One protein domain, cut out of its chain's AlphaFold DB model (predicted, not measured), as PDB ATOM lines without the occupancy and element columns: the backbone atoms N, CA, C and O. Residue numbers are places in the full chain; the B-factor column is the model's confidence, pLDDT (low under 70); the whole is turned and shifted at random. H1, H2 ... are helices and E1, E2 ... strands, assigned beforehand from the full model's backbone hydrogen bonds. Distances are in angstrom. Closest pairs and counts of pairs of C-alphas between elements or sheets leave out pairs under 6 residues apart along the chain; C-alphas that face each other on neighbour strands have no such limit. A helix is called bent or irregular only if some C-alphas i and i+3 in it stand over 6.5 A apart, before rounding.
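AT A GLANCE: This is residues 7 to 128 of the 240 residues of an uncharacterized protein of Mycobacteroides abscessus subsp. massiliense (UniProt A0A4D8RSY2). One strongly twisted antiparallel sheet of seven strands forms a wall with three helices over one face and no named helix over the other. The sheet curls round H3, H2 covers E2 and E3 near one edge, and H1 packs on both H2 and H3 by the end of E1. The hairpin turns of E4 with E5 and of E6 with E7 reach toward one end of the longest axis, and the long link, residues 29 to 40, toward the other. The printed part has 122 residues with three named helices and seven named strands, in the order E1 H1 H2 E2 E3 H3 E4 E5 E6 E7, and its class is mixed, helices and strands; the sheet's order is E2 - E3 - E1 - E4 - E5 - E6 - E7. The whole is compact, with a radius of gyration of the C-alphas of 14.1 A, and elongated, spanning 49 by 28 by 24 A.

HOW THE PARTS SIT: In the sheet, E1, residues 7 to 15, has staggered pairing: its residues 7 to 11 pair with E4, residues 91 to 96, and its residues 12 to 15 with E3, residues 62 to 68. N 8 and O 93 are 2.8 A apart and N 14 and O 63 are 2.9 A apart, both within hydrogen-bond range. The edge strand E2, residues 54 to 59, is the antiparallel neighbour of E3 and forms a hairpin with it; N 57 and O 64 are 2.9 A apart, within hydrogen-bond range. On the other side, E4 to E7 form a meander, each strand the antiparallel neighbour of the one before, with E5 at residues 101 to 107, E6 at 110 to 116 and the edge strand E7 at 121 to 127. Within hydrogen-bond range are N 94 and O 102 at 2.8 A, N 103 and O 114 at 2.8 A, and N 124 and O 113 at 2.7 A. The sheet curls round H3, residues 75 to 85; the closest C-alphas of H3 and E6 are those of Ala 83 and Val 110, 5.9 A apart. H2, residues 41 to 51, is over E2 and E3 at a height over the sheet of 8.1 A and runs along the strands, at 0 degrees to E3 on the local plane. H1, residues 16 to 28, touches H3 at a steep tilt of 46 degrees, opposite ways, with C-alphas 26 and 81 closest at 5.9 A. H1 also touches H2 at a steep tilt of 45 degrees, the same way, with C-alphas 20 and 41 closest at 4.9 A. H2 and H3 are only just apart, at 8.1 A. The three helices lie on the same face, in two layers, helices on one face of a sheet. E1, H1 H2, E2 and E3, H3, E4 are split strand-helix-strand units, each with another strand between its two strands in the sheet; both crossovers are right-handed. In H2 every O i to N i+4 pair is within hydrogen-bond range, against 7 of 9 in H1 and 4 of 7 in H3.

IN THESE COORDINATES: E1 is the longest strand by residues, 21.4 A from C-alpha 7 at (508.294, 712.507, 520.502) to C-alpha 15. H1 follows at once and is 19.2 A long; it is irregular, with C-alphas 17 and 20 7.5 A apart. H2 is 15.2 A long, E2 15.8 A and E3 17.9 A. H3, 16.8 A long, begins with C-alpha 75 at (501.182, 713.484, 527.517) and is irregular, with C-alphas 81 and 84 7.3 A apart. E4 is 16.3 A long, E5 19.1 A and E6 19.7 A. E7, 16.8 A long, ends with C-alpha 127 at (495.823, 702.098, 530.250).

THE WHOLE: The two C-alphas farthest apart are those of Gly 38 and Ser 118, at 49.4 A. The printed part has no cut. The link from H1 to H2 is long, with 12 residues. The mean pLDDT of the printed part is 88.0; residues 33 to 38 and 70 to 73 are under 70.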
ATOM      1  N   THR A   7     508.728 713.553 521.434       85.56
ATOM      2  CA  THR A   7     508.294 712.507 520.502       85.56
ATOM      3  C   THR A   7     509.390 712.234 519.471       85.56
ATOM      4  O   THR A   7     509.872 713.173 518.834       85.56
ATOM      5  N   GLU A   8     509.780 710.973 519.293       88.06
ATOM      6  CA  GLU A   8     510.674 710.541 518.205       88.06
ATOM      7  C   GLU A   8     509.892 710.180 516.938       88.06
ATOM      8  O   GLU A   8     510.369 710.456 515.838       88.06
ATOM      9  N   ASP A   9     508.702 709.594 517.086       89.62
ATOM     10  CA  ASP A   9     507.832 709.202 515.976       89.62
ATOM     11  C   ASP A   9     506.364 709.173 516.430       89.62
ATOM     12  O   ASP A   9     506.073 708.899 517.600       89.62
ATOM     13  N   VAL A  10     505.439 709.482 515.522       91.94
ATOM     14  CA  VAL A  10     504.002 709.588 515.810       91.94
ATOM     15  C   VAL A  10     503.194 709.086 514.618       91.94
ATOM     16  O   VAL A  10     503.346 709.574 513.499       91.94
ATOM     17  N   ASP A  11     502.260 708.171 514.874       94.44
ATOM     18  CA  ASP A  11     501.211 707.795 513.928       94.44
ATOM     19  C   ASP A  11     499.862 707.785 514.647       94.44
ATOM     20  O   ASP A  11     499.400 706.760 515.147       94.44
ATOM     21  N   VAL A  12     499.263 708.971 514.765       95.69
ATOM     22  CA  VAL A  12     497.946 709.168 515.376       95.69
ATOM     23  C   VAL A  12     497.110 710.062 514.469       95.69
ATOM     24  O   VAL A  12     497.487 711.197 514.161       95.69
ATOM     25  N   PHE A  13     495.957 709.547 514.050       97.25
ATOM     26  CA  PHE A  13     494.985 710.263 513.232       97.25
ATOM     27  C   PHE A  13     493.577 710.040 513.780       97.25
ATOM     28  O   PHE A  13     493.135 708.896 513.895       97.25
ATOM     29  N   VAL A  14     492.886 711.135 514.090       97.31
ATOM     30  CA  VAL A  14     491.486 711.141 514.525       97.31
ATOM     31  C   VAL A  14     490.612 711.550 513.334       97.31
ATOM     32  O   VAL A  14     490.714 712.697 512.886       97.31
ATOM     33  N   PRO A  15     489.762 710.652 512.805       97.12
ATOM     34  CA  PRO A  15     488.874 710.965 511.690       97.12
ATOM     35  C   PRO A  15     487.841 712.053 512.023       97.12
ATOM     36  O   PRO A  15     487.396 712.191 513.165       97.12
ATOM     37  N   ALA A  16     487.424 712.819 511.014       95.12
ATOM     38  CA  ALA A  16     486.479 713.927 511.178       95.12
ATOM     39  C   ALA A  16     485.123 713.485 511.754       95.12
ATOM     40  O   ALA A  16     484.519 714.224 512.530       95.12
ATOM     41  N   GLU A  17     484.660 712.283 511.412       92.62
ATOM     42  CA  GLU A  17     483.388 711.717 511.869       92.62
ATOM     43  C   GLU A  17     483.312 711.482 513.384       92.62
ATOM     44  O   GLU A  17     482.215 711.455 513.939       92.62
ATOM     45  N   VAL A  18     484.457 711.337 514.055       92.69
ATOM     46  CA  VAL A  18     484.550 711.105 515.506       92.69
ATOM     47  C   VAL A  18     485.178 712.282 516.252       92.69
ATOM     48  O   VAL A  18     485.317 712.227 517.472       92.69
ATOM     49  N   ALA A  19     485.523 713.367 515.553       94.06
ATOM     50  CA  ALA A  19     486.204 714.515 516.148       94.06
ATOM     51  C   ALA A  19     485.386 715.167 517.278       94.06
ATOM     52  O   ALA A  19     485.948 715.523 518.308       94.06
ATOM     53  N   GLU A  20     484.060 715.266 517.133       91.94
ATOM     54  CA  GLU A  20     483.183 715.830 518.175       91.94
ATOM     55  C   GLU A  20     483.213 714.974 519.451       91.94
ATOM     56  O   GLU A  20     483.400 715.493 520.550       91.94
ATOM     57  N   SER A  21     483.121 713.647 519.304       91.06
ATOM     58  CA  SER A  21     483.219 712.707 520.426       91.06
ATOM     59  C   SER A  21     484.606 712.720 521.076       91.06
ATOM     60  O   SER A  21     484.701 712.643 522.301       91.06
ATOM     61  N   ALA A  22     485.671 712.864 520.283       93.31
ATOM     62  CA  ALA A  22     487.036 712.980 520.790       93.31
ATOM     63  C   ALA A  22     487.227 714.252 521.634       93.31
ATOM     64  O   ALA A  22     487.812 714.180 522.715       93.31
ATOM     65  N   VAL A  23     486.683 715.399 521.203       92.69
ATOM     66  CA  VAL A  23     486.716 716.640 522.002       92.69
ATOM     67  C   VAL A  23     485.962 716.471 523.314       92.69
ATOM     68  O   VAL A  23     486.491 716.827 524.364       92.69
ATOM     69  N   MET A  24     484.762 715.887 523.279       90.50
ATOM     70  CA  MET A  24     483.988 715.633 524.499       90.50
ATOM     71  C   MET A  24     484.722 714.702 525.472       90.50
ATOM     72  O   MET A  24     484.660 714.915 526.680       90.50
ATOM     73  N   MET A  25     485.443 713.695 524.967       91.50
ATOM     74  CA  MET A  25     486.254 712.805 525.805       91.50
ATOM     75  C   MET A  25     487.399 713.565 526.480       91.50
ATOM     76  O   MET A  25     487.631 713.403 527.678       91.50
ATOM     77  N   LEU A  26     488.099 714.415 525.724       91.50
ATOM     78  CA  LEU A  26     489.160 715.262 526.265       91.50
ATOM     79  C   LEU A  26     488.607 716.206 527.342       91.50
ATOM     80  O   LEU A  26     489.181 716.288 528.423       91.50
ATOM     81  N   ASP A  27     487.470 716.857 527.096       89.56
ATOM     82  CA  ASP A  27     486.797 717.719 528.075       89.56
ATOM     83  C   ASP A  27     486.405 716.960 529.353       89.56
ATOM     84  O   ASP A  27     486.767 717.368 530.458       89.56
ATOM     85  N   ALA A  28     485.787 715.785 529.216       88.44
ATOM     86  CA  ALA A  28     485.393 714.950 530.351       88.44
ATOM     87  C   ALA A  28     486.593 714.479 531.195       88.44
ATOM     88  O   ALA A  28     486.476 714.301 532.408       88.44
ATOM     89  N   MET A  29     487.765 714.319 530.575       88.38
ATOM     90  CA  MET A  29     489.025 714.017 531.259       88.38
ATOM     91  C   MET A  29     489.752 715.267 531.786       88.38
ATOM     92  O   MET A  29     490.879 715.155 532.269       88.38
ATOM     93  N   SER A  30     489.123 716.446 531.723       88.12
ATOM     94  CA  SER A  30     489.723 717.746 532.072       88.12
ATOM     95  C   SER A  30     490.981 718.083 531.258       88.12
ATOM     96  O   SER A  30     491.878 718.777 531.731       88.12
ATOM     97  N   LEU A  31     491.040 717.570 530.029       87.00
ATOM     98  CA  LEU A  31     492.040 717.883 529.008       87.00
ATOM     99  C   LEU A  31     491.481 718.879 527.977       87.00
ATOM    100  O   LEU A  31     492.226 719.401 527.154       87.00
ATOM    101  N   GLY A  32     490.177 719.166 528.002       73.94
ATOM    102  CA  GLY A  32     489.548 720.209 527.196       73.94
ATOM    103  C   GLY A  32     489.592 721.562 527.906       73.94
ATOM    104  O   GLY A  32     489.107 721.698 529.021       73.94
ATOM    105  N   ALA A  33     490.167 722.579 527.262       57.66
ATOM    106  CA  ALA A  33     489.984 723.981 527.659       57.66
ATOM    107  C   ALA A  33     489.117 724.768 526.655       57.66
ATOM    108  O   ALA A  33     488.844 725.947 526.873       57.66
ATOM    109  N   CYS A  34     488.681 724.138 525.555       53.03
ATOM    110  CA  CYS A  34     487.862 724.790 524.537       53.03
ATOM    111  C   CYS A  34     486.375 724.580 524.801       53.03
ATOM    112  O   CYS A  34     485.882 723.455 524.850       53.03
ATOM    113  N   THR A  35     485.634 725.681 524.846       53.59
ATOM    114  CA  THR A  35     484.196 725.668 524.595       53.59
ATOM    115  C   THR A  35     483.951 725.296 523.133       53.59
ATOM    116  O   THR A  35     484.410 726.006 522.240       53.59
ATOM    117  N   LEU A  36     483.173 724.240 522.874       56.53
ATOM    118  CA  LEU A  36     482.688 723.837 521.539       56.53
ATOM    119  C   LEU A  36     481.790 724.899 520.853       56.53
ATOM    120  O   LEU A  36     481.140 724.617 519.846       56.53
ATOM    121  N   GLU A  37     481.700 726.118 521.388       57.88
ATOM    122  CA  GLU A  37     480.784 727.142 520.898       57.88
ATOM    123  C   GLU A  37     481.249 727.711 519.550       57.88
ATOM    124  O   GLU A  37     482.043 728.645 519.462       57.88
ATOM    125  N   GLY A  38     480.697 727.145 518.476       66.75
ATOM    126  CA  GLY A  38     480.727 727.711 517.126       66.75
ATOM    127  C   GLY A  38     481.861 727.231 516.220       66.75
ATOM    128  O   GLY A  38     481.806 727.504 515.019       66.75
ATOM    129  N   ALA A  39     482.846 726.494 516.740       78.56
ATOM    130  CA  ALA A  39     483.912 725.904 515.930       78.56
ATOM    131  C   ALA A  39     483.495 724.531 515.355       78.56
ATOM    132  O   ALA A  39     482.919 723.713 516.075       78.56
ATOM    133  N   PRO A  40     483.799 724.228 514.076       89.50
ATOM    134  CA  PRO A  40     483.665 722.879 513.531       89.50
ATOM    135  C   PRO A  40     484.447 721.850 514.371       89.50
ATOM    136  O   PRO A  40     485.569 722.154 514.781       89.50
ATOM    137  N   PRO A  41     483.939 720.614 514.562       91.38
ATOM    138  CA  PRO A  41     484.550 719.632 515.467       91.38
ATOM    139  C   PRO A  41     486.040 719.354 515.230       91.38
ATOM    140  O   PRO A  41     486.808 719.240 516.177       91.38
ATOM    141  N   VAL A  42     486.464 719.291 513.966       95.06
ATOM    142  CA  VAL A  42     487.874 719.095 513.588       95.06
ATOM    143  C   VAL A  42     488.757 720.251 514.068       95.06
ATOM    144  O   VAL A  42     489.836 720.015 514.600       95.06
ATOM    145  N   GLN A  43     488.291 721.493 513.919       93.06
ATOM    146  CA  GLN A  43     489.038 722.676 514.355       93.06
ATOM    147  C   GLN A  43     489.085 722.758 515.880       93.06
ATOM    148  O   GLN A  43     490.147 723.015 516.436       93.06
ATOM    149  N   ALA A  44     487.967 722.464 516.552       92.44
ATOM    150  CA  ALA A  44     487.924 722.395 518.009       92.44
ATOM    151  C   ALA A  44     488.888 721.327 518.552       92.44
ATOM    152  O   ALA A  44     489.614 721.582 519.508       92.44
ATOM    153  N   LEU A  45     488.954 720.152 517.917       94.19
ATOM    154  CA  LEU A  45     489.908 719.109 518.290       94.19
ATOM    155  C   LEU A  45     491.355 719.565 518.101       94.19
ATOM    156  O   LEU A  45     492.170 719.385 519.003       94.19
ATOM    157  N   ALA A  46     491.672 720.168 516.954       94.12
ATOM    158  CA  ALA A  46     493.008 720.684 516.688       94.12
ATOM    159  C   ALA A  46     493.422 721.753 517.713       94.12
ATOM    160  O   ALA A  46     494.542 721.720 518.219       94.12
ATOM    161  N   GLU A  47     492.505 722.651 518.075       91.50
ATOM    162  CA  GLU A  47     492.732 723.683 519.087       91.50
ATOM    163  C   GLU A  47     492.960 723.083 520.480       91.50
ATOM    164  O   GLU A  47     493.927 723.443 521.150       91.50
ATOM    165  N   VAL A  48     492.131 722.122 520.907       91.44
ATOM    166  CA  VAL A  48     492.315 721.428 522.194       91.44
ATOM    167  C   VAL A  48     493.665 720.717 522.237       91.44
ATOM    168  O   VAL A  48     494.384 720.847 523.226       91.44
ATOM    169  N   LEU A  49     494.045 719.994 521.183       91.94
ATOM    170  CA  LEU A  49     495.340 719.309 521.126       91.94
ATOM    171  C   LEU A  49     496.509 720.303 521.141       91.94
ATOM    172  O   LEU A  49     497.471 720.091 521.880       91.94
ATOM    173  N   GLY A  50     496.392 721.420 520.420       90.25
ATOM    174  CA  GLY A  50     497.355 722.521 520.468       90.25
ATOM    175  C   GLY A  50     497.504 723.123 521.866       90.25
ATOM    176  O   GLY A  50     498.621 723.313 522.345       90.25
ATOM    177  N   ASN A  51     496.391 723.336 522.572       87.69
ATOM    178  CA  ASN A  51     496.385 723.809 523.960       87.69
ATOM    179  C   ASN A  51     497.026 722.794 524.926       87.69
ATOM    180  O   ASN A  51     497.608 723.188 525.937       87.69
ATOM    181  N   ASN A  52     496.983 721.504 524.586       87.00
ATOM    182  CA  ASN A  52     497.692 720.429 525.284       87.00
ATOM    183  C   ASN A  52     499.130 720.216 524.778       87.00
ATOM    184  O   ASN A  52     499.741 719.208 525.117       87.00
ATOM    185  N   GLY A  53     499.689 721.148 523.998       87.19
ATOM    186  CA  GLY A  53     501.111 721.157 523.645       87.19
ATOM    187  C   GLY A  53     501.478 720.308 522.428       87.19
ATOM    188  O   GLY A  53     502.665 720.141 522.138       87.19
ATOM    189  N   PHE A  54     500.494 719.786 521.694       89.50
ATOM    190  CA  PHE A  54     500.730 719.021 520.470       89.50
ATOM    191  C   PHE A  54     500.785 719.930 519.242       89.50
ATOM    192  O   PHE A  54     499.950 720.811 519.056       89.50
ATOM    193  N   ASP A  55     501.745 719.666 518.361       92.25
ATOM    194  CA  ASP A  55     501.686 720.147 516.987       92.25
ATOM    195  C   ASP A  55     500.775 719.215 516.184       92.25
ATOM    196  O   ASP A  55     500.945 717.988 516.191       92.25
ATOM    197  N   VAL A  56     499.785 719.795 515.513       94.31
ATOM    198  CA  VAL A  56     498.765 719.051 514.778       94.31
ATOM    199  C   VAL A  56     498.562 719.625 513.387       94.31
ATOM    200  O   VAL A  56     498.771 720.811 513.136       94.31
ATOM    201  N   SER A  57     498.124 718.769 512.472       95.81
ATOM    202  CA  SER A  57     497.615 719.172 511.166       95.81
ATOM    203  C   SER A  57     496.152 718.763 511.041       95.81
ATOM    204  O   SER A  57     495.808 717.590 511.202       95.81
ATOM    205  N   ASP A  58     495.278 719.724 510.757       95.19
ATOM    206  CA  ASP A  58     493.863 719.478 510.518       95.19
ATOM    207  C   ASP A  58     493.517 719.589 509.028       95.19
ATOM    208  O   ASP A  58     494.054 720.397 508.267       95.19
ATOM    209  N   THR A  59     492.627 718.711 508.580       94.62
ATOM    210  CA  THR A  59     492.088 718.698 507.219       94.62
ATOM    211  C   THR A  59     490.606 718.354 507.272       94.62
ATOM    212  O   THR A  59     490.096 717.908 508.296       94.62
ATOM    213  N   ALA A  60     489.907 718.441 506.141       92.69
ATOM    214  CA  ALA A  60     488.526 717.964 506.057       92.69
ATOM    215  C   ALA A  60     488.354 716.474 506.437       92.69
ATOM    216  O   ALA A  60     487.241 716.063 506.747       92.69
ATOM    217  N   ALA A  61     489.425 715.670 506.404       95.06
ATOM    218  CA  ALA A  61     489.383 714.258 506.775       95.06
ATOM    219  C   ALA A  61     489.532 714.009 508.287       95.06
ATOM    220  O   ALA A  61     489.191 712.922 508.739       95.06
ATOM    221  N   GLY A  62     490.043 714.971 509.062       96.38
ATOM    222  CA  GLY A  62     490.334 714.787 510.486       96.38
ATOM    223  C   GLY A  62     491.590 715.525 510.947       96.38
ATOM    224  O   GLY A  62     492.099 716.400 510.240       96.38
ATOM    225  N   VAL A  63     492.094 715.144 512.121       97.56
ATOM    226  CA  VAL A  63     493.269 715.749 512.770       97.56
ATOM    227  C   VAL A  63     494.380 714.713 512.924       97.56
ATOM    228  O   VAL A  63     494.152 713.626 513.458       97.56
ATOM    229  N   ARG A  64     495.593 715.045 512.473       97.06
ATOM    230  CA  ARG A  64     496.815 714.261 512.701       97.06
ATOM    231  C   ARG A  64     497.690 714.950 513.741       97.06
ATOM    232  O   ARG A  64     497.918 716.153 513.646       97.06
ATOM    233  N   ILE A  65     498.218 714.173 514.681       94.69
ATOM    234  CA  ILE A  65     499.268 714.630 515.598       94.69
ATOM    235  C   ILE A  65     500.617 714.460 514.896       94.69
ATOM    236  O   ILE A  65     500.913 713.373 514.402       94.69
ATOM    237  N   ASN A  66     501.414 715.528 514.830       92.81
ATOM    238  CA  ASN A  66     502.715 715.519 514.159       92.81
ATOM    239  C   ASN A  66     503.854 715.265 515.156       92.81
ATOM    240  O   ASN A  66     504.727 714.440 514.902       92.81
ATOM    241  N   TRP A  67     503.845 715.972 516.288       88.81
ATOM    242  CA  TRP A  67     504.774 715.787 517.406       88.81
ATOM    243  C   TRP A  67     504.261 716.519 518.649       88.81
ATOM    244  O   TRP A  67     503.337 717.329 518.576       88.81
ATOM    245  N   TYR A  68     504.876 716.264 519.799       85.88
ATOM    246  CA  TYR A  68     504.626 717.011 521.032       85.88
ATOM    247  C   TYR A  68     505.707 718.079 521.247       85.88
ATOM    248  O   TYR A  68     506.894 717.804 521.062       85.88
ATOM    249  N   ASN A  69     505.302 719.303 521.591       74.81
ATOM    250  CA  ASN A  69     506.153 720.500 521.559       74.81
ATOM    251  C   ASN A  69     506.323 721.190 522.932       74.81
ATOM    252  O   ASN A  69     507.231 722.004 523.101       74.81
ATOM    253  N   ASP A  70     505.478 720.903 523.926       65.31
ATOM    254  CA  ASP A  70     505.389 721.708 525.155       65.31
ATOM    255  C   ASP A  70     504.754 720.913 526.307       65.31
ATOM    256  O   ASP A  70     503.700 720.336 526.107       65.31
ATOM    257  N   LYS A  71     505.349 720.962 527.517       62.38
ATOM    258  CA  LYS A  71     504.957 720.290 528.784       62.38
ATOM    259  C   LYS A  71     503.634 720.773 529.402       62.38
ATOM    260  O   LYS A  71     503.524 720.863 530.631       62.38
ATOM    261  N   SER A  72     502.654 721.141 528.597       64.75
ATOM    262  CA  SER A  72     501.420 721.751 529.083       64.75
ATOM    263  C   SER A  72     500.432 720.735 529.668       64.75
ATOM    264  O   SER A  72     499.524 721.142 530.396       64.75
ATOM    265  N   CYS A  73     500.618 719.427 529.437       66.88
ATOM    266  CA  CYS A  73     499.714 718.387 529.935       66.88
ATOM    267  C   CYS A  73     500.415 717.076 530.352       66.88
ATOM    268  O   CYS A  73     501.631 716.915 530.248       66.88
ATOM    269  N   ASN A  74     499.622 716.121 530.859       73.25
ATOM    270  CA  ASN A  74     500.049 714.728 530.979       73.25
ATOM    271  C   ASN A  74     499.915 714.057 529.604       73.25
ATOM    272  O   ASN A  74     498.825 713.640 529.214       73.25
ATOM    273  N   GLU A  75     501.037 713.970 528.897       72.69
ATOM    274  CA  GLU A  75     501.182 713.484 527.517       72.69
ATOM    275  C   GLU A  75     500.452 712.163 527.246       72.69
ATOM    276  O   GLU A  75     499.708 712.038 526.272       72.69
ATOM    277  N   GLY A  76     500.596 711.191 528.152       78.69
ATOM    278  CA  GLY A  76     499.959 709.882 528.015       78.69
ATOM    279  C   GLY A  76     498.434 709.939 528.135       78.69
ATOM    280  O   GLY A  76     497.736 709.132 527.521       78.69
ATOM    281  N   SER A  77     497.890 710.911 528.874       86.88
ATOM    282  CA  SER A  77     496.442 711.036 529.081       86.88
ATOM    283  C   SER A  77     495.696 711.421 527.807       86.88
ATOM    284  O   SER A  77     494.562 710.981 527.628       86.88
ATOM    285  N   VAL A  78     496.318 712.195 526.909       90.25
ATOM    286  CA  VAL A  78     495.702 712.560 525.624       90.25
ATOM    287  C   VAL A  78     495.568 711.333 524.731       90.25
ATOM    288  O   VAL A  78     494.488 711.085 524.200       90.25
ATOM    289  N   LEU A  79     496.611 710.507 524.614       90.50
ATOM    290  CA  LEU A  79     496.506 709.282 523.821       90.50
ATOM    291  C   LEU A  79     495.513 708.288 524.440       90.50
ATOM    292  O   LEU A  79     494.766 707.646 523.707       90.50
ATOM    293  N   VAL A  80     495.445 708.201 525.774       93.94
ATOM    294  CA  VAL A  80     494.409 707.413 526.462       93.94
ATOM    295  C   VAL A  80     493.010 707.933 526.128       93.94
ATOM    296  O   VAL A  80     492.138 707.133 525.811       93.94
ATOM    297  N   ALA A  81     492.787 709.247 526.125       93.38
ATOM    298  CA  ALA A  81     491.502 709.827 525.733       93.38
ATOM    299  C   ALA A  81     491.145 709.523 524.266       93.38
ATOM    300  O   ALA A  81     489.988 709.264 523.942       93.38
ATOM    301  N   LEU A  82     492.137 709.536 523.374       94.50
ATOM    302  CA  LEU A  82     491.935 709.342 521.937       94.50
ATOM    303  C   LEU A  82     491.880 707.876 521.498       94.50
ATOM    304  O   LEU A  82     491.371 707.603 520.414       94.50
ATOM    305  N   ALA A  83     492.368 706.934 522.306       95.00
ATOM    306  CA  ALA A  83     492.459 705.518 521.946       95.00
ATOM    307  C   ALA A  83     491.160 704.887 521.394       95.00
ATOM    308  O   ALA A  83     491.271 704.058 520.489       95.00
ATOM    309  N   PRO A  84     489.938 705.264 521.834       92.94
ATOM    310  CA  PRO A  84     488.698 704.753 521.238       92.94
ATOM    311  C   PRO A  84     488.415 705.253 519.810       92.94
ATOM    312  O   PRO A  84     487.553 704.696 519.133       92.94
ATOM    313  N   PHE A  85     489.088 706.316 519.365       94.31
ATOM    314  CA  PHE A  85     488.759 707.077 518.152       94.31
ATOM    315  C   PHE A  85     489.854 707.025 517.077       94.31
ATOM    316  O   PHE A  85     489.735 707.688 516.047       94.31
ATOM    317  N   VAL A  86     490.923 706.263 517.310       95.31
ATOM    318  CA  VAL A  86     492.078 706.147 516.407       95.31
ATOM    319  C   VAL A  86     492.273 704.698 515.964       95.31
ATOM    320  O   VAL A  86     491.734 703.768 516.562       95.31
ATOM    321  N   ALA A  87     493.027 704.491 514.886       94.50
ATOM    322  CA  ALA A  87     493.218 703.162 514.313       94.50
ATOM    323  C   ALA A  87     494.033 702.229 515.231       94.50
ATOM    324  O   ALA A  87     494.944 702.667 515.936       94.50
ATOM    325  N   GLU A  88     493.754 700.925 515.158       95.25
ATOM    326  CA  GLU A  88     494.583 699.882 515.777       95.25
ATOM    327  C   GLU A  88     496.046 700.031 515.347       95.25
ATOM    328  O   GLU A  88     496.346 700.166 514.159       95.25
ATOM    329  N   GLY A  89     496.959 699.972 516.313       94.12
ATOM    330  CA  GLY A  89     498.387 700.136 516.069       94.12
ATOM    331  C   GLY A  89     498.861 701.588 516.001       94.12
ATOM    332  O   GLY A  89     500.071 701.775 515.900       94.12
ATOM    333  N   SER A  90     497.968 702.585 516.110       94.88
ATOM    334  CA  SER A  90     498.367 703.995 516.274       94.88
ATOM    335  C   SER A  90     499.310 704.130 517.467       94.88
ATOM    336  O   SER A  90     499.101 703.470 518.490       94.88
ATOM    337  N   PHE A  91     500.345 704.963 517.362       93.94
ATOM    338  CA  PHE A  91     501.358 705.049 518.412       93.94
ATOM    339  C   PHE A  91     501.993 706.429 518.564       93.94
ATOM    340  O   PHE A  91     502.031 707.230 517.629       93.94
ATOM    341  N   MET A  92     502.552 706.661 519.752       92.75
ATOM    342  CA  MET A  92     503.501 707.738 520.026       92.75
ATOM    343  C   MET A  92     504.771 707.131 520.617       92.75
ATOM    344  O   MET A  92     504.713 706.405 521.611       92.75
ATOM    345  N   GLU A  93     505.908 707.377 519.976       92.25
ATOM    346  CA  GLU A  93     507.223 706.990 520.476       92.25
ATOM    347  C   GLU A  93     507.891 708.186 521.138       92.25
ATOM    348  O   GLU A  93     507.971 709.275 520.570       92.25
ATOM    349  N   TRP A  94     508.389 707.960 522.342       89.44
ATOM    350  CA  TRP A  94     508.891 708.979 523.237       89.44
ATOM    351  C   TRP A  94     510.344 708.717 523.583       89.44
ATOM    352  O   TRP A  94     510.775 707.571 523.752       89.44
ATOM    353  N   ARG A  95     511.079 709.808 523.780       87.94
ATOM    354  CA  ARG A  95     512.432 709.791 524.317       87.94
ATOM    355  C   ARG A  95     512.563 710.746 525.491       87.94
ATOM    356  O   ARG A  95     512.313 711.943 525.356       87.94
ATOM    357  N   GLY A  96     513.004 710.200 526.618       84.25
ATOM    358  CA  GLY A  96     513.339 710.944 527.825       84.25
ATOM    359  C   GLY A  96     514.768 711.494 527.818       84.25
ATOM    360  O   GLY A  96     515.600 711.139 526.975       84.25
ATOM    361  N   GLU A  97     515.064 712.341 528.806       80.56
ATOM    362  CA  GLU A  97     516.355 713.032 528.975       80.56
ATOM    363  C   GLU A  97     517.560 712.095 528.974       80.56
ATOM    364  O   GLU A  97     518.580 712.381 528.346       80.56
ATOM    365  N   GLU A  98     517.437 710.959 529.656       83.00
ATOM    366  CA  GLU A  98     518.528 709.999 529.834       83.00
ATOM    367  C   GLU A  98     518.644 709.014 528.656       83.00
ATOM    368  O   GLU A  98     519.384 708.033 528.715       83.00
ATOM    369  N   GLY A  99     517.935 709.280 527.551       83.94
ATOM    370  CA  GLY A  99     517.888 708.405 526.380       83.94
ATOM    371  C   GLY A  99     516.963 707.201 526.551       83.94
ATOM    372  O   GLY A  99     516.940 706.332 525.678       83.94
ATOM    373  N   GLU A 100     516.200 707.160 527.643       86.38
ATOM    374  CA  GLU A 100     515.108 706.211 527.827       86.38
ATOM    375  C   GLU A 100     514.096 706.368 526.699       86.38
ATOM    376  O   GLU A 100     513.739 707.484 526.320       86.38
ATOM    377  N   ARG A 101     513.641 705.238 526.166       90.25
ATOM    378  CA  ARG A 101     512.662 705.188 525.088       90.25
ATOM    379  C   ARG A 101     511.474 704.360 525.521       90.25
ATOM    380  O   ARG A 101     511.644 703.233 526.000       90.25
ATOM    381  N   TRP A 102     510.289 704.914 525.324       91.50
ATOM    382  CA  TRP A 102     509.036 704.199 525.490       91.50
ATOM    383  C   TRP A 102     508.107 704.489 524.311       91.50
ATOM    384  O   TRP A 102     508.294 705.453 523.575       91.50
ATOM    385  N   ARG A 103     507.127 703.625 524.097       92.75
ATOM    386  CA  ARG A 103     506.123 703.752 523.051       92.75
ATOM    387  C   ARG A 103     504.774 703.447 523.658       92.75
ATOM    388  O   ARG A 103     504.603 702.406 524.291       92.75
ATOM    389  N   ASP A 104     503.823 704.323 523.402       93.62
ATOM    390  CA  ASP A 104     502.429 704.097 523.730       93.62
ATOM    391  C   ASP A 104     501.709 703.683 522.451       93.62
ATOM    392  O   ASP A 104     501.723 704.425 521.471       93.62
ATOM    393  N   VAL A 105     501.134 702.478 522.430       94.94
ATOM    394  CA  VAL A 105     500.477 701.915 521.238       94.94
ATOM    395  C   VAL A 105     499.028 701.556 521.528       94.94
ATOM    396  O   VAL A 105     498.729 700.906 522.528       94.94
ATOM    397  N   VAL A 106     498.124 701.942 520.635       95.50
ATOM    398  CA  VAL A 106     496.705 701.608 520.735       95.50
ATOM    399  C   VAL A 106     496.483 700.171 520.283       95.50
ATOM    400  O   VAL A 106     496.818 699.805 519.154       95.50
ATOM    401  N   ARG A 107     495.921 699.355 521.177       94.25
ATOM    402  CA  ARG A 107     495.490 697.986 520.899       94.25
ATOM    403  C   ARG A 107     494.117 697.724 521.481       94.25
ATOM    404  O   ARG A 107     493.934 697.866 522.682       94.25
ATOM    405  N   SER A 108     493.155 697.308 520.665       90.75
ATOM    406  CA  SER A 108     491.779 697.019 521.095       90.75
ATOM    407  C   SER A 108     491.147 698.166 521.903       90.75
ATOM    408  O   SER A 108     490.494 697.932 522.918       90.75
ATOM    409  N   GLY A 109     491.391 699.413 521.481       89.50
ATOM    410  CA  GLY A 109     490.893 700.615 522.157       89.50
ATOM    411  C   GLY A 109     491.559 700.929 523.502       89.50
ATOM    412  O   GLY A 109     491.077 701.806 524.210       89.50
ATOM    413  N   VAL A 110     492.647 700.246 523.872       92.75
ATOM    414  CA  VAL A 110     493.458 700.556 525.062       92.75
ATOM    415  C   VAL A 110     494.862 700.991 524.665       92.75
ATOM    416  O   VAL A 110     495.352 700.616 523.603       92.75
ATOM    417  N   VAL A 111     495.540 701.752 525.518       95.12
ATOM    418  CA  VAL A 111     496.938 702.146 525.299       95.12
ATOM    419  C   VAL A 111     497.849 701.152 526.003       95.12
ATOM    420  O   VAL A 111     497.789 701.035 527.219       95.12
ATOM    421  N   VAL A 112     498.701 700.437 525.275       95.25
ATOM    422  CA  VAL A 112     499.742 699.572 525.846       95.25
ATOM    423  C   VAL A 112     501.047 700.352 525.920       95.25
ATOM    424  O   VAL A 112     501.574 700.780 524.895       95.25
ATOM    425  N   HIS A 113     501.582 700.501 527.130       93.00
ATOM    426  CA  HIS A 113     502.868 701.147 527.366       93.00
ATOM    427  C   HIS A 113     503.999 700.148 527.130       93.00
ATOM    428  O   HIS A 113     504.007 699.073 527.733       93.00
ATOM    429  N   GLN A 114     504.967 700.491 526.288       92.44
ATOM    430  CA  GLN A 114     506.118 699.646 525.970       92.44
ATOM    431  C   GLN A 114     507.422 700.395 526.254       92.44
ATOM    432  O   GLN A 114     507.544 701.546 525.875       92.44
ATOM    433  N   PHE A 115     508.417 699.760 526.875       90.44
ATOM    434  CA  PHE A 115     509.744 700.357 527.122       90.44
ATOM    435  C   PHE A 115     510.851 699.579 526.410       90.44
ATOM    436  O   PHE A 115     510.728 698.369 526.208       90.44
ATOM    437  N   VAL A 116     511.953 700.256 526.075       89.62
ATOM    438  CA  VAL A 116     513.148 699.612 525.511       89.62
ATOM    439  C   VAL A 116     514.056 699.104 526.636       89.62
ATOM    440  O   VAL A 116     514.685 699.895 527.329       89.62
ATOM    441  N   GLU A 117     514.165 697.782 526.807       81.88
ATOM    442  CA  GLU A 117     515.060 697.175 527.817       81.88
ATOM    443  C   GLU A 117     516.453 696.857 527.239       81.88
ATOM    444  O   GLU A 117     517.470 696.969 527.919       81.88
ATOM    445  N   SER A 118     516.511 696.459 525.964       74.56
ATOM    446  CA  SER A 118     517.756 696.110 525.258       74.56
ATOM    447  C   SER A 118     517.491 695.914 523.761       74.56
ATOM    448  O   SER A 118     517.453 694.793 523.271       74.56
ATOM    449  N   VAL A 119     517.205 697.007 523.044       77.25
ATOM    450  CA  VAL A 119     516.729 697.056 521.635       77.25
ATOM    451  C   VAL A 119     515.394 696.354 521.338       77.25
ATOM    452  O   VAL A 119     514.883 696.472 520.229       77.25
ATOM    453  N   ASN A 120     514.801 695.682 522.324       84.94
ATOM    454  CA  ASN A 120     513.466 695.101 522.252       84.94
ATOM    455  C   ASN A 120     512.478 695.896 523.105       84.94
ATOM    456  O   ASN A 120     512.823 696.373 524.189       84.94
ATOM    457  N   TRP A 121     511.246 695.974 522.609       87.75
ATOM    458  CA  TRP A 121     510.103 696.546 523.305       87.75
ATOM    459  C   TRP A 121     509.514 695.538 524.293       87.75
ATOM    460  O   TRP A 121     509.258 694.390 523.925       87.75
ATOM    461  N   ALA A 122     509.276 695.975 525.526       88.25
ATOM    462  CA  ALA A 122     508.624 695.190 526.567       88.25
ATOM    463  C   ALA A 122     507.397 695.925 527.114       88.25
ATOM    464  O   ALA A 122     507.487 697.098 527.480       88.25
ATOM    465  N   ASP A 123     506.269 695.224 527.200       91.38
ATOM    466  CA  ASP A 123     505.013 695.776 527.709       91.38
ATOM    467  C   ASP A 123     505.117 696.038 529.224       91.38
ATOM    468  O   ASP A 123     505.499 695.165 530.008       91.38
ATOM    469  N   ARG A 124     504.753 697.250 529.651       87.50
ATOM    470  CA  ARG A 124     504.685 697.687 531.057       87.50
ATOM    471  C   ARG A 124     503.264 697.739 531.608       87.50
ATOM    472  O   ARG A 124     503.090 697.923 532.809       87.50
ATOM    473  N   GLY A 125     502.271 697.531 530.752       90.44
ATOM    474  CA  GLY A 125     500.865 697.449 531.122       90.44
ATOM    475  C   GLY A 125     499.974 698.305 530.223       90.44
ATOM    476  O   GLY A 125     500.477 699.180 529.515       90.44
ATOM    477  N   PRO A 126     498.660 698.037 530.225       93.12
ATOM    478  CA  PRO A 126     497.694 698.844 529.505       93.12
ATOM    479  C   PRO A 126     497.068 699.945 530.376       93.12
ATOM    480  O   PRO A 126     496.806 699.735 531.562       93.12
ATOM    481  N   SER A 127     496.734 701.069 529.751       92.31
ATOM    482  CA  SER A 127     495.823 702.098 530.250       92.31
ATOM    483  C   SER A 127     494.522 702.058 529.455       92.31
ATOM    484  O   SER A 127     494.526 702.062 528.222       92.31
ATOM    485  N   VAL A 128     493.398 701.997 530.168       90.62
ATOM    486  CA  VAL A 128     492.063 701.885 529.571       90.62
ATOM    487  C   VAL A 128     491.406 703.268 529.540       90.62
ATOM    488  O   VAL A 128     491.379 703.927 530.582       90.62
TER     489      VAL A 128